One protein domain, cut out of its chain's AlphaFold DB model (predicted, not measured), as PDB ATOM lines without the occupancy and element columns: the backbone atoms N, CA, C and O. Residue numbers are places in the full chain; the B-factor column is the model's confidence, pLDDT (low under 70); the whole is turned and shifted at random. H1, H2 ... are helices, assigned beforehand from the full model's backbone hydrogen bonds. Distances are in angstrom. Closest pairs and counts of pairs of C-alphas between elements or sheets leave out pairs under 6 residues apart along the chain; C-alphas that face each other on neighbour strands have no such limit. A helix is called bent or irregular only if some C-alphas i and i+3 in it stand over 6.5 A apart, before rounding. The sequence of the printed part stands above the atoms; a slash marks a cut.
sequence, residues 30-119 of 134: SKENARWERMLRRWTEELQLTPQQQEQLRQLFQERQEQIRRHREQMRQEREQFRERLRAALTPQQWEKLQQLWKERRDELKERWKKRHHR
ATOM      1  N   SER A  30      42.226  48.294  16.377       68.69
ATOM      2  CA  SER A  30      43.283  48.737  15.454       68.69
ATOM      3  C   SER A  30      44.643  48.076  15.723       68.69
ATOM      4  O   SER A  30      45.342  47.690  14.783       68.69
ATOM      5  N   LYS A  31      45.017  47.870  16.994       73.69
ATOM      6  CA  LYS A  31      46.236  47.127  17.366       73.69
ATOM      7  C   LYS A  31      46.162  45.650  16.978       73.69
ATOM      8  O   LYS A  31      47.186  45.074  16.595       73.69
ATOM      9  N   GLU A  32      44.990  45.030  17.107       70.81
ATOM     10  CA  GLU A  32      44.766  43.634  16.725       70.81
ATOM     11  C   GLU A  32      44.855  43.468  15.199       70.81
ATOM     12  O   GLU A  32      45.576  42.587  14.727       70.81
ATOM     13  N   ASN A  33      44.254  44.388  14.438       75.56
ATOM     14  CA  ASN A  33      44.354  44.447  12.973       75.56
ATOM     15  C   ASN A  33      45.816  44.571  12.532       75.56
ATOM     16  O   ASN A  33      46.317  43.745  11.770       75.56
ATOM     17  N   ALA A  34      46.558  45.506  13.132       80.50
ATOM     18  CA  ALA A  34      47.977  45.696  12.843       80.50
ATOM     19  C   ALA A  34      48.850  44.474  13.203       80.50
ATOM     20  O   ALA A  34      49.948  44.298  12.668       80.50
ATOM     21  N   ARG A  35      48.435  43.614  14.146       83.50
ATOM     22  CA  ARG A  35      49.148  42.355  14.436       83.50
ATOM     23  C   ARG A  35      48.938  41.322  13.335       83.50
ATOM     24  O   ARG A  35      49.930  40.750  12.883       83.50
ATOM     25  N   TRP A  36      47.700  41.090  12.906       82.50
ATOM     26  CA  TRP A  36      47.424  40.083  11.879       82.50
ATOM     27  C   TRP A  36      47.872  40.532  10.491       82.50
ATOM     28  O   TRP A  36      48.401  39.710   9.757       82.50
ATOM     29  N   GLU A  37      47.809  41.824  10.169       85.06
ATOM     30  CA  GLU A  37      48.389  42.362   8.928       85.06
ATOM     31  C   GLU A  37      49.896  42.098   8.832       85.06
ATOM     32  O   GLU A  37      50.392  41.668   7.790       85.06
ATOM     33  N   ARG A  38      50.635  42.276   9.937       88.69
ATOM     34  CA  ARG A  38      52.063  41.922   9.993       88.69
ATOM     35  C   ARG A  38      52.295  40.428   9.797       88.69
ATOM     36  O   ARG A  38      53.258  40.048   9.139       88.69
ATOM     37  N   MET A  39      51.429  39.586  10.359       88.56
ATOM     38  CA  MET A  39      51.522  38.138  10.186       88.56
ATOM     39  C   MET A  39      51.218  37.716   8.749       88.56
ATOM     40  O   MET A  39      51.982  36.943   8.181       88.56
ATOM     41  N   LEU A  40      50.157  38.264   8.152       89.12
ATOM     42  CA  LEU A  40      49.790  38.009   6.767       89.12
ATOM     43  C   LEU A  40      50.920  38.424   5.833       89.12
ATOM     44  O   LEU A  40      51.287  37.645   4.967       89.12
ATOM     45  N   ARG A  41      51.525  39.598   6.048       89.06
ATOM     46  CA  ARG A  41      52.692  40.029   5.271       89.06
ATOM     47  C   ARG A  41      53.834  39.016   5.358       89.06
ATOM     48  O   ARG A  41      54.386  38.647   4.328       89.06
ATOM     49  N   ARG A  42      54.146  38.529   6.563       93.25
ATOM     50  CA  ARG A  42      55.188  37.513   6.754       93.25
ATOM     51  C   ARG A  42      54.864  36.221   6.007       93.25
ATOM     52  O   ARG A  42      55.729  35.680   5.338       93.25
ATOM     53  N   TRP A  43      53.623  35.745   6.079       91.44
ATOM     54  CA  TRP A  43      53.197  34.542   5.357       91.44
ATOM     55  C   TRP A  43      53.169  34.739   3.848       91.44
ATOM     56  O   TRP A  43      53.524  33.823   3.119       91.44
ATOM     57  N   THR A  44      52.801  35.923   3.368       92.25
ATOM     58  CA  THR A  44      52.899  36.263   1.949       92.25
ATOM     59  C   THR A  44      54.335  36.142   1.458       92.25
ATOM     60  O   THR A  44      54.556  35.561   0.402       92.25
ATOM     61  N   GLU A  45      55.299  36.657   2.224       91.44
ATOM     62  CA  GLU A  45      56.725  36.599   1.887       91.44
ATOM     63  C   GLU A  45      57.283  35.163   2.007       91.44
ATOM     64  O   GLU A  45      57.950  34.688   1.092       91.44
ATOM     65  N   GLU A  46      56.970  34.444   3.092       94.81
ATOM     66  CA  GLU A  46      57.479  33.086   3.371       94.81
ATOM     67  C   GLU A  46      56.851  32.004   2.476       94.81
ATOM     68  O   GLU A  46      57.526  31.050   2.095       94.81
ATOM     69  N   LEU A  47      55.563  32.135   2.144       96.12
ATOM     70  CA  LEU A  47      54.786  31.135   1.399       96.12
ATOM     71  C   LEU A  47      54.496  31.554  -0.047       96.12
ATOM     72  O   LEU A  47      53.840  30.808  -0.768       96.12
ATOM     73  N   GLN A  48      54.963  32.739  -0.460       94.50
ATOM     74  CA  GLN A  48      54.775  33.294  -1.806       94.50
ATOM     75  C   GLN A  48      53.299  33.317  -2.237       94.50
ATOM     76  O   GLN A  48      52.932  32.881  -3.327       94.50
ATOM     77  N   LEU A  49      52.434  33.814  -1.350       94.56
ATOM     78  CA  LEU A  49      50.985  33.784  -1.552       94.56
ATOM     79  C   LEU A  49      50.555  34.642  -2.746       94.56
ATOM     80  O   LEU A  49      50.912  35.822  -2.849       94.56
ATOM     81  N   THR A  50      49.693  34.087  -3.597       95.94
ATOM     82  CA  THR A  50      49.095  34.832  -4.711       95.94
ATOM     83  C   THR A  50      48.166  35.941  -4.201       95.94
ATOM     84  O   THR A  50      47.654  35.851  -3.079       95.94
ATOM     85  N   PRO A  51      47.869  36.975  -5.011       93.06
ATOM     86  CA  PRO A  51      46.929  38.027  -4.615       93.06
ATOM     87  C   PRO A  51      45.563  37.483  -4.176       93.06
ATOM     88  O   PRO A  51      44.981  37.966  -3.208       93.06
ATOM     89  N   GLN A  52      45.084  36.426  -4.836       94.31
ATOM     90  CA  GLN A  52      43.821  35.777  -4.492       94.31
ATOM     91  C   GLN A  52      43.885  35.069  -3.129       94.31
ATOM     92  O   GLN A  52      42.961  35.202  -2.330       94.31
ATOM     93  N   GLN A  53      44.982  34.368  -2.826       92.88
ATOM     94  CA  GLN A  53      45.177  33.717  -1.522       92.88
ATOM     95  C   GLN A  53      45.300  34.737  -0.385       92.88
ATOM     96  O   GLN A  53      44.779  34.521   0.708       92.88
ATOM     97  N   GLN A  54      45.964  35.867  -0.638       92.50
ATOM     98  CA  GLN A  54      46.071  36.948   0.340       92.50
ATOM     99  C   GLN A  54      44.699  37.525   0.689       92.50
ATOM    100  O   GLN A  54      44.412  37.725   1.866       92.50
ATOM    101  N   GLU A  55      43.850  37.763  -0.311       92.69
ATOM    102  CA  GLU A  55      42.495  38.275  -0.098       92.69
ATOM    103  C   GLU A  55      41.633  37.286   0.699       92.69
ATOM    104  O   GLU A  55      41.003  37.666   1.685       92.69
ATOM    105  N   GLN A  56      41.692  35.993   0.363       93.38
ATOM    106  CA  GLN A  56      40.992  34.947   1.118       93.38
ATOM    107  C   GLN A  56      41.428  34.897   2.588       93.38
ATOM    108  O   GLN A  56      40.593  34.785   3.485       93.38
ATOM    109  N   LEU A  57      42.731  35.019   2.862       92.44
ATOM    110  CA  LEU A  57      43.226  35.050   4.237       92.44
ATOM    111  C   LEU A  57      42.795  36.318   4.978       92.44
ATOM    112  O   LEU A  57      42.457  36.226   6.156       92.44
ATOM    113  N   ARG A  58      42.769  37.487   4.320       89.81
ATOM    114  CA  ARG A  58      42.252  38.726   4.933       89.81
ATOM    115  C   ARG A  58      40.815  38.545   5.395       89.81
ATOM    116  O   ARG A  58      40.516  38.868   6.543       89.81
ATOM    117  N   GLN A  59      39.964  37.988   4.537       91.38
ATOM    118  CA  GLN A  59      38.564  37.715   4.862       91.38
ATOM    119  C   GLN A  59      38.449  36.744   6.043       91.38
ATOM    120  O   GLN A  59      37.772  37.049   7.022       91.38
ATOM    121  N   LEU A  60      39.215  35.647   6.030       91.62
ATOM    122  CA  LEU A  60      39.235  34.681   7.132       91.62
ATOM    123  C   LEU A  60      39.647  35.319   8.472       91.62
ATOM    124  O   LEU A  60      39.075  35.020   9.522       91.62
ATOM    125  N   PHE A  61      40.640  36.213   8.461       87.69
ATOM    126  CA  PHE A  61      41.055  36.928   9.668       87.69
ATOM    127  C   PHE A  61      39.988  37.905  10.163       87.69
ATOM    128  O   PHE A  61      39.752  37.957  11.371       87.69
ATOM    129  N   GLN A  62      39.331  38.641   9.264       87.44
ATOM    130  CA  GLN A  62      38.242  39.554   9.620       87.44
ATOM    131  C   GLN A  62      37.066  38.800  10.252       87.44
ATOM    132  O   GLN A  62      36.579  39.188  11.316       87.44
ATOM    133  N   GLU A  63      36.664  37.675   9.660       90.12
ATOM    134  CA  GLU A  63      35.623  36.805  10.215       90.12
ATOM    135  C   GLU A  63      35.999  36.302  11.609       90.12
ATOM    136  O   GLU A  63      35.204  36.385  12.550       90.12
ATOM    137  N   ARG A  64      37.239  35.829  11.775       87.44
ATOM    138  CA  ARG A  64      37.744  35.370  13.072       87.44
ATOM    139  C   ARG A  64      37.740  36.483  14.119       87.44
ATOM    140  O   ARG A  64      37.413  36.221  15.276       87.44
ATOM    141  N   GLN A  65      38.104  37.708  13.752       85.19
ATOM    142  CA  GLN A  65      38.078  38.841  14.679       85.19
ATOM    143  C   GLN A  65      36.665  39.164  15.149       85.19
ATOM    144  O   GLN A  65      36.442  39.333  16.349       85.19
ATOM    145  N   GLU A  66      35.698  39.185  14.236       88.44
ATOM    146  CA  GLU A  66      34.299  39.415  14.586       88.44
ATOM    147  C   GLU A  66      33.755  38.287  15.483       88.44
ATOM    148  O   GLU A  66      33.073  38.553  16.476       88.44
ATOM    149  N   GLN A  67      34.131  37.027  15.227       89.81
ATOM    150  CA  GLN A  67      33.804  35.904  16.116       89.81
ATOM    151  C   GLN A  67      34.394  36.090  17.520       89.81
ATOM    152  O   GLN A  67      33.687  35.937  18.518       89.81
ATOM    153  N   ILE A  68      35.673  36.466  17.618       87.12
ATOM    154  CA  ILE A  68      36.335  36.740  18.900       87.12
ATOM    155  C   ILE A  68      35.639  37.892  19.631       87.12
ATOM    156  O   ILE A  68      35.443  37.816  20.845       87.12
ATOM    157  N   ARG A  69      35.248  38.951  18.917       85.94
ATOM    158  CA  ARG A  69      34.541  40.105  19.483       85.94
ATOM    159  C   ARG A  69      33.201  39.694  20.089       85.94
ATOM    160  O   ARG A  69      32.953  39.990  21.256       85.94
ATOM    161  N   ARG A  70      32.386  38.947  19.341       90.00
ATOM    162  CA  ARG A  70      31.098  38.419  19.825       90.00
ATOM    163  C   ARG A  70      31.274  37.499  21.024       90.00
ATOM    164  O   ARG A  70      30.566  37.634  22.015       90.00
ATOM    165  N   HIS A  71      32.264  36.613  20.976       91.00
ATOM    166  CA  HIS A  71      32.543  35.721  22.093       91.00
ATOM    167  C   HIS A  71      32.991  36.494  23.345       91.00
ATOM    168  O   HIS A  71      32.523  36.219  24.446       91.00
ATOM    169  N   ARG A  72      33.845  37.518  23.203       86.81
ATOM    170  CA  ARG A  72      34.250  38.397  24.319       86.81
ATOM    171  C   ARG A  72      33.059  39.132  24.941       86.81
ATOM    172  O   ARG A  72      33.036  39.300  26.159       86.81
ATOM    173  N   GLU A  73      32.115  39.581  24.120       89.38
ATOM    174  CA  GLU A  73      30.871  40.216  24.558       89.38
ATOM    175  C   GLU A  73      30.017  39.240  25.376       89.38
ATOM    176  O   GLU A  73      29.703  39.524  26.531       89.38
ATOM    177  N   GLN A  74      29.751  38.054  24.825       92.81
ATOM    178  CA  GLN A  74      28.991  36.999  25.495       92.81
ATOM    179  C   GLN A  74      29.617  36.621  26.845       92.81
ATOM    180  O   GLN A  74      28.949  36.642  27.875       92.81
ATOM    181  N   MET A  75      30.927  36.364  26.868       91.38
ATOM    182  CA  MET A  75      31.639  36.010  28.097       91.38
ATOM    183  C   MET A  75      31.586  37.123  29.148       91.38
ATOM    184  O   MET A  75      31.642  36.839  30.346       91.38
ATOM    185  N   ARG A  76      31.517  38.397  28.739       89.31
ATOM    186  CA  ARG A  76      31.362  39.507  29.687       89.31
ATOM    187  C   ARG A  76      29.985  39.462  30.341       89.31
ATOM    188  O   ARG A  76      29.913  39.514  31.566       89.31
ATOM    189  N   GLN A  77      28.938  39.302  29.539       92.88
ATOM    190  CA  GLN A  77      27.563  39.215  30.026       92.88
ATOM    191  C   GLN A  77      27.376  38.010  30.959       92.88
ATOM    192  O   GLN A  77      26.838  38.152  32.055       92.88
ATOM    193  N   GLU A  78      27.906  36.840  30.593       94.00
ATOM    194  CA  GLU A  78      27.857  35.639  31.437       94.00
ATOM    195  C   GLU A  78      28.562  35.847  32.786       94.00
ATOM    196  O   GLU A  78      28.050  35.445  33.835       94.00
ATOM    197  N   ARG A  79      29.720  36.521  32.791       91.75
ATOM    198  CA  ARG A  79      30.443  36.856  34.029       91.75
ATOM    199  C   ARG A  79      29.656  37.815  34.912       91.75
ATOM    200  O   ARG A  79      29.668  37.644  36.129       91.75
ATOM    201  N   GLU A  80      29.002  38.813  34.328       94.19
ATOM    202  CA  GLU A  80      28.165  39.769  35.062       94.19
ATOM    203  C   GLU A  80      26.966  39.064  35.702       94.19
ATOM    204  O   GLU A  80      26.782  39.165  36.916       94.19
ATOM    205  N   GLN A  81      26.242  38.247  34.935       95.31
ATOM    206  CA  GLN A  81      25.116  37.459  35.446       95.31
ATOM    207  C   GLN A  81      25.542  36.493  36.556       95.31
ATOM    208  O   GLN A  81      24.881  36.379  37.589       95.31
ATOM    209  N   PHE A  82      26.667  35.799  36.381       94.38
ATOM    210  CA  PHE A  82      27.203  34.917  37.414       94.38
ATOM    211  C   PHE A  82      27.567  35.691  38.686       94.38
ATOM    212  O   PHE A  82      27.274  35.243  39.797       94.38
ATOM    213  N   ARG A  83      28.155  36.884  38.536       93.62
ATOM    214  CA  ARG A  83      28.506  37.765  39.653       93.62
ATOM    215  C   ARG A  83      27.272  38.200  40.443       93.62
ATOM    216  O   ARG A  83      27.318  38.221  41.671       93.62
ATOM    217  N   GLU A  84      26.179  38.520  39.760       95.56
ATOM    218  CA  GLU A  84      24.904  38.870  40.394       95.56
ATOM    219  C   GLU A  84      24.305  37.692  41.164       95.56
ATOM    220  O   GLU A  84      23.920  37.851  42.324       95.56
ATOM    221  N   ARG A  85      24.313  36.490  40.572       96.00
ATOM    222  CA  ARG A  85      23.845  35.265  41.244       96.00
ATOM    223  C   ARG A  85      24.664  34.949  42.492       96.00
ATOM    224  O   ARG A  85      24.091  34.632  43.530       96.00
ATOM    225  N   LEU A  86      25.990  35.088  42.425       94.44
ATOM    226  CA  LEU A  86      26.858  34.930  43.595       94.44
ATOM    227  C   LEU A  86      26.543  35.956  44.685       94.44
ATOM    228  O   LEU A  86      26.481  35.595  45.857       94.44
ATOM    229  N   ARG A  87      26.327  37.221  44.313       94.94
ATOM    230  CA  ARG A  87      25.983  38.275  45.273       94.94
ATOM    231  C   ARG A  87      24.664  37.988  45.984       94.94
ATOM    232  O   ARG A  87      24.570  38.247  47.176       94.94
ATOM    233  N   ALA A  88      23.671  37.459  45.272       96.38
ATOM    234  CA  ALA A  88      22.379  37.097  45.853       96.38
ATOM    235  C   ALA A  88      22.459  35.872  46.782       96.38
ATOM    236  O   ALA A  88      21.701  35.785  47.744       96.38
ATOM    237  N   ALA A  89      23.371  34.934  46.508       97.44
ATOM    238  CA  ALA A  89      23.540  33.711  47.294       97.44
ATOM    239  C   ALA A  89      24.393  33.892  48.564       97.44
ATOM    240  O   ALA A  89      24.362  33.039  49.451       97.44
ATOM    241  N   LEU A  90      25.182  34.965  48.647       96.56
ATOM    242  CA  LEU A  90      26.109  35.214  49.750       96.56
ATOM    243  C   LEU A  90      25.575  36.283  50.702       96.56
ATOM    244  O   LEU A  90      24.915  37.239  50.301       96.56
ATOM    245  N   THR A  91      25.934  36.164  51.981       97.69
ATOM    246  CA  THR A  91      25.726  37.266  52.929       97.69
ATOM    247  C   THR A  91      26.588  38.477  52.538       97.69
ATOM    248  O   THR A  91      27.641  38.303  51.915       97.69
ATOM    249  N   PRO A  92      26.221  39.707  52.947       95.56
ATOM    250  CA  PRO A  92      27.015  40.901  52.644       95.56
ATOM    251  C   PRO A  92      28.488  40.783  53.068       95.56
ATOM    252  O   PRO A  92      29.380  41.149  52.307       95.56
ATOM    253  N   GLN A  93      28.749  40.189  54.235       96.31
ATOM    254  CA  GLN A  93      30.105  39.985  54.756       96.31
ATOM    255  C   GLN A  93      30.897  38.955  53.932       96.31
ATOM    256  O   GLN A  93      32.076  39.155  53.640       96.31
ATOM    257  N   GLN A  94      30.260  37.855  53.513       96.31
ATOM    258  CA  GLN A  94      30.897  36.862  52.637       96.31
ATOM    259  C   GLN A  94      31.177  37.433  51.244       96.31
ATOM    260  O   GLN A  94      32.223  37.143  50.662       96.31
ATOM    261  N   TRP A  95      30.270  38.261  50.723       95.69
ATOM    262  CA  TRP A  95      30.452  38.959  49.456       95.69
ATOM    263  C   TRP A  95      31.655  39.903  49.498       95.69
ATOM    264  O   TRP A  95      32.499  39.867  48.603       95.69
ATOM    265  N   GLU A  96      31.768  40.705  50.557       96.12
ATOM    266  CA  GLU A  96      32.895  41.614  50.758       96.12
ATOM    267  C   GLU A  96      34.227  40.855  50.843       96.12
ATOM    268  O   GLU A  96      35.176  41.188  50.128       96.12
ATOM    269  N   LYS A  97      34.273  39.765  51.620       95.94
ATOM    270  CA  LYS A  97      35.456  38.895  51.697       95.94
ATOM    271  C   LYS A  97      35.824  38.304  50.333       95.94
ATOM    272  O   LYS A  97      36.999  38.258  49.976       95.94
ATOM    273  N   LEU A  98      34.840  37.883  49.540       94.06
ATOM    274  CA  LEU A  98      35.081  37.363  48.193       94.06
ATOM    275  C   LEU A  98      35.652  38.439  47.253       94.06
ATOM    276  O   LEU A  98      36.574  38.147  46.490       94.06
ATOM    277  N   GLN A  99      35.163  39.683  47.328       93.94
ATOM    278  CA  GLN A  99      35.730  40.801  46.559       93.94
ATOM    279  C   GLN A  99      37.197  41.062  46.928       93.94
ATOM    280  O   GLN A  99      38.017  41.304  46.038       93.94
ATOM    281  N   GLN A 100      37.537  40.987  48.217       95.19
ATOM    282  CA  GLN A 100      38.915  41.139  48.689       95.19
ATOM    283  C   GLN A 100      39.818  40.034  48.131       95.19
ATOM    284  O   GLN A 100      40.837  40.346  47.517       95.19
ATOM    285  N   LEU A 101      39.393  38.767  48.212       94.25
ATOM    286  CA  LEU A 101      40.141  37.634  47.651       94.25
ATOM    287  C   LEU A 101      40.382  37.782  46.140       94.25
ATOM    288  O   LEU A 101      41.472  37.495  45.644       94.25
ATOM    289  N   TRP A 102      39.384  38.253  45.383       92.25
ATOM    290  CA  TRP A 102      39.553  38.518  43.951       92.25
ATOM    291  C   TRP A 102      40.557  39.637  43.675       92.25
ATOM    292  O   TRP A 102      41.358  39.525  42.743       92.25
ATOM    293  N   LYS A 103      40.533  40.704  44.477       90.94
ATOM    294  CA  LYS A 103      41.480  41.815  44.362       90.94
ATOM    295  C   LYS A 103      42.905  41.359  44.673       90.94
ATOM    296  O   LYS A 103      43.788  41.581  43.851       90.94
ATOM    297  N   GLU A 104      43.109  40.661  45.788       92.88
ATOM    298  CA  GLU A 104      44.409  40.106  46.182       92.88
ATOM    299  C   GLU A 104      44.969  39.187  45.103       92.88
ATOM    300  O   GLU A 104      46.116  39.338  44.682       92.88
ATOM    301  N   ARG A 105      44.137  38.282  44.575       90.06
ATOM    302  CA  ARG A 105      44.552  37.383  43.499       90.06
ATOM    303  C   ARG A 105      44.951  38.143  42.237       90.06
ATOM    304  O   ARG A 105      45.921  37.771  41.577       90.06
ATOM    305  N   ARG A 106      44.213  39.197  41.882       87.69
ATOM    306  CA  ARG A 106      44.544  40.052  40.736       87.69
ATOM    307  C   ARG A 106      45.876  40.770  40.947       87.69
ATOM    308  O   ARG A 106      46.683  40.808  40.020       87.69
ATOM    309  N   ASP A 107      46.116  41.298  42.139       90.06
ATOM    310  CA  ASP A 107      47.340  42.027  42.467       90.06
ATOM    311  C   ASP A 107      48.549  41.073  42.531       90.06
ATOM    312  O   ASP A 107      49.609  41.378  41.988       90.06
ATOM    313  N   GLU A 108      48.379  39.856  43.054       89.88
ATOM    314  CA  GLU A 108      49.399  38.799  43.019       89.88
ATOM    315  C   GLU A 108      49.768  38.423  41.576       89.88
ATOM    316  O   GLU A 108      50.948  38.350  41.216       89.88
ATOM    317  N   LEU A 109      48.765  38.217  40.716       87.69
ATOM    318  CA  LEU A 109      48.986  37.981  39.289       87.69
ATOM    319  C   LEU A 109      49.693  39.175  38.636       87.69
ATOM    320  O   LEU A 109      50.577  38.965  37.797       87.69
ATOM    321  N   LYS A 110      49.365  40.403  39.067       86.00
ATOM    322  CA  LYS A 110      50.032  41.629  38.627       86.00
ATOM    323  C   LYS A 110      51.516  41.621  38.938       86.00
ATOM    324  O   LYS A 110      52.349  41.769  38.044       86.00
ATOM    325  N   GLU A 111      51.861  41.336  40.179       87.44
ATOM    326  CA  GLU A 111      53.250  41.278  40.613       87.44
ATOM    327  C   GLU A 111      54.024  40.123  39.966       87.44
ATOM    328  O   GLU A 111      55.166  40.297  39.530       87.44
ATOM    329  N   ARG A 112      53.405  38.946  39.810       86.94
ATOM    330  CA  ARG A 112      54.038  37.810  39.118       86.94
ATOM    331  C   ARG A 112      54.366  38.131  37.664       86.94
ATOM    332  O   ARG A 112      55.444  37.767  37.188       86.94
ATOM    333  N   TRP A 113      53.467  38.801  36.950       82.62
ATOM    334  CA  TRP A 113      53.720  39.190  35.565       82.62
ATOM    335  C   TRP A 113      54.751  40.319  35.481       82.62
ATOM    336  O   TRP A 113      55.687  40.183  34.695       82.62
ATOM    337  N   LYS A 114      54.719  41.330  36.364       83.12
ATOM    338  CA  LYS A 114      55.783  42.354  36.427       83.12
ATOM    339  C   LYS A 114      57.164  41.721  36.600       83.12
ATOM    340  O   LYS A 114      58.060  41.983  35.801       83.12
ATOM    341  N   LYS A 115      57.317  40.797  37.558       83.50
ATOM    342  CA  LYS A 115      58.580  40.070  37.798       83.50
ATOM    343  C   LYS A 115      59.066  39.302  36.565       83.50
ATOM    344  O   LYS A 115      60.258  39.322  36.257       83.50
ATOM    345  N   ARG A 116      58.162  38.639  35.833       79.88
ATOM    346  CA  ARG A 116      58.505  37.923  34.588       79.88
ATOM    347  C   ARG A 116      58.951  38.870  33.473       79.88
ATOM    348  O   ARG A 116      59.894  38.539  32.761       79.88
ATOM    349  N   HIS A 117      58.303  40.024  33.334       69.94
ATOM    350  CA  HIS A 117      58.638  41.011  32.306       69.94
ATOM    351  C   HIS A 117      59.916  41.798  32.638       69.94
ATOM    352  O   HIS A 117      60.699  42.075  31.735       69.94
ATOM    353  N   HIS A 118      60.212  42.063  33.917       65.75
ATOM    354  CA  HIS A 118      61.491  42.669  34.325       65.75
ATOM    355  C   HIS A 118      62.681  41.756  34.030       65.75
ATOM    356  O   HIS A 118      63.729  42.228  33.606       65.75
ATOM    357  N   ARG A 119      62.507  40.435  34.167       62.31
ATOM    358  CA  ARG A 119      63.551  39.457  33.829       62.31
ATOM    359  C   ARG A 119      63.806  39.344  32.313       62.31
ATOM    360  O   ARG A 119      64.821  38.780  31.924       62.31
TER     361      ARG A 119
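Overview. This is residues 30 to 119 of the 134 residues of the protein "Periplasmic heavy metal sensor" of Chlorobi bacterium (UniProt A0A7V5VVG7). One long helix, H2, makes the long axis, and a shorter helix folds back from each of its ends. H1 is folded back along the beginning of H2 as a helical hairpin, while H3 swings away from the other end of H2 as an open V whose far arm sticks out with residues 99 to 119. The space between H1 and H3 is empty, and the middle of H2, residues 66 to 85, stands free. The printed part has 90 residues with three named helices, in the order H1, H2, H3, and no named strand, and its class is all helix. It is extended, with a radius of gyration of the C-alphas of 21.1 A, and flat in outline, spanning 63 by 36 by 18 A.

Arrangement. H1, residues 30 to 47, and H2, residues 51 to 89, touch and form a helical hairpin. Their closest C-alphas are those of Thr 44 and Gln 54, 7.0 A apart. H1 touches H2 with residues 36 to 44 alone, and H2 touches H1 with residues 54 to 61 alone. The two run opposite ways at a steep tilt of 38 degrees. H3, residues 92 to 118, is close to H2 but not clearly touching it, with 2 pairs of C-alphas within 8 A. The closest C-alphas of H2 and H3 are those of Arg 87 and Trp 95, 6.2 A apart. H2 and H3 run opposite ways at a tilt of 35.4 degrees, only just steep. H1 and H3 are apart. In H1, H2 and H3 every O i to N i+4 pair is within hydrogen-bond range.

Along the chain. H1 begins at C-alpha 30, at (43.283, 48.737, 15.454), and measures 25.3 A from first to last C-alpha. H2, the longest helix with 39 residues, measures 57.1 A, from C-alpha 51 at (46.929, 38.027, -4.615) to C-alpha 89 at (23.540, 33.711, 47.294). H3 measures 39.1 A and ends at C-alpha 118, at (61.491, 42.669, 34.325). No helix is bent or irregular.

Size, cuts and confidence. The two C-alphas farthest apart are those of Thr 50 and Gln 93, at 62.6 A. The first and last printed C-alphas, of Ser 30 and Arg 119, are 28.9 A apart. The printed part has no cut. The link from H1 to H2, 3 residues, and the link from H2 to H3, 2 residues, are tight. The mean pLDDT of the printed part is 89.5, and the model's confidence is under 70 at residue 30 and residues 117 to 119.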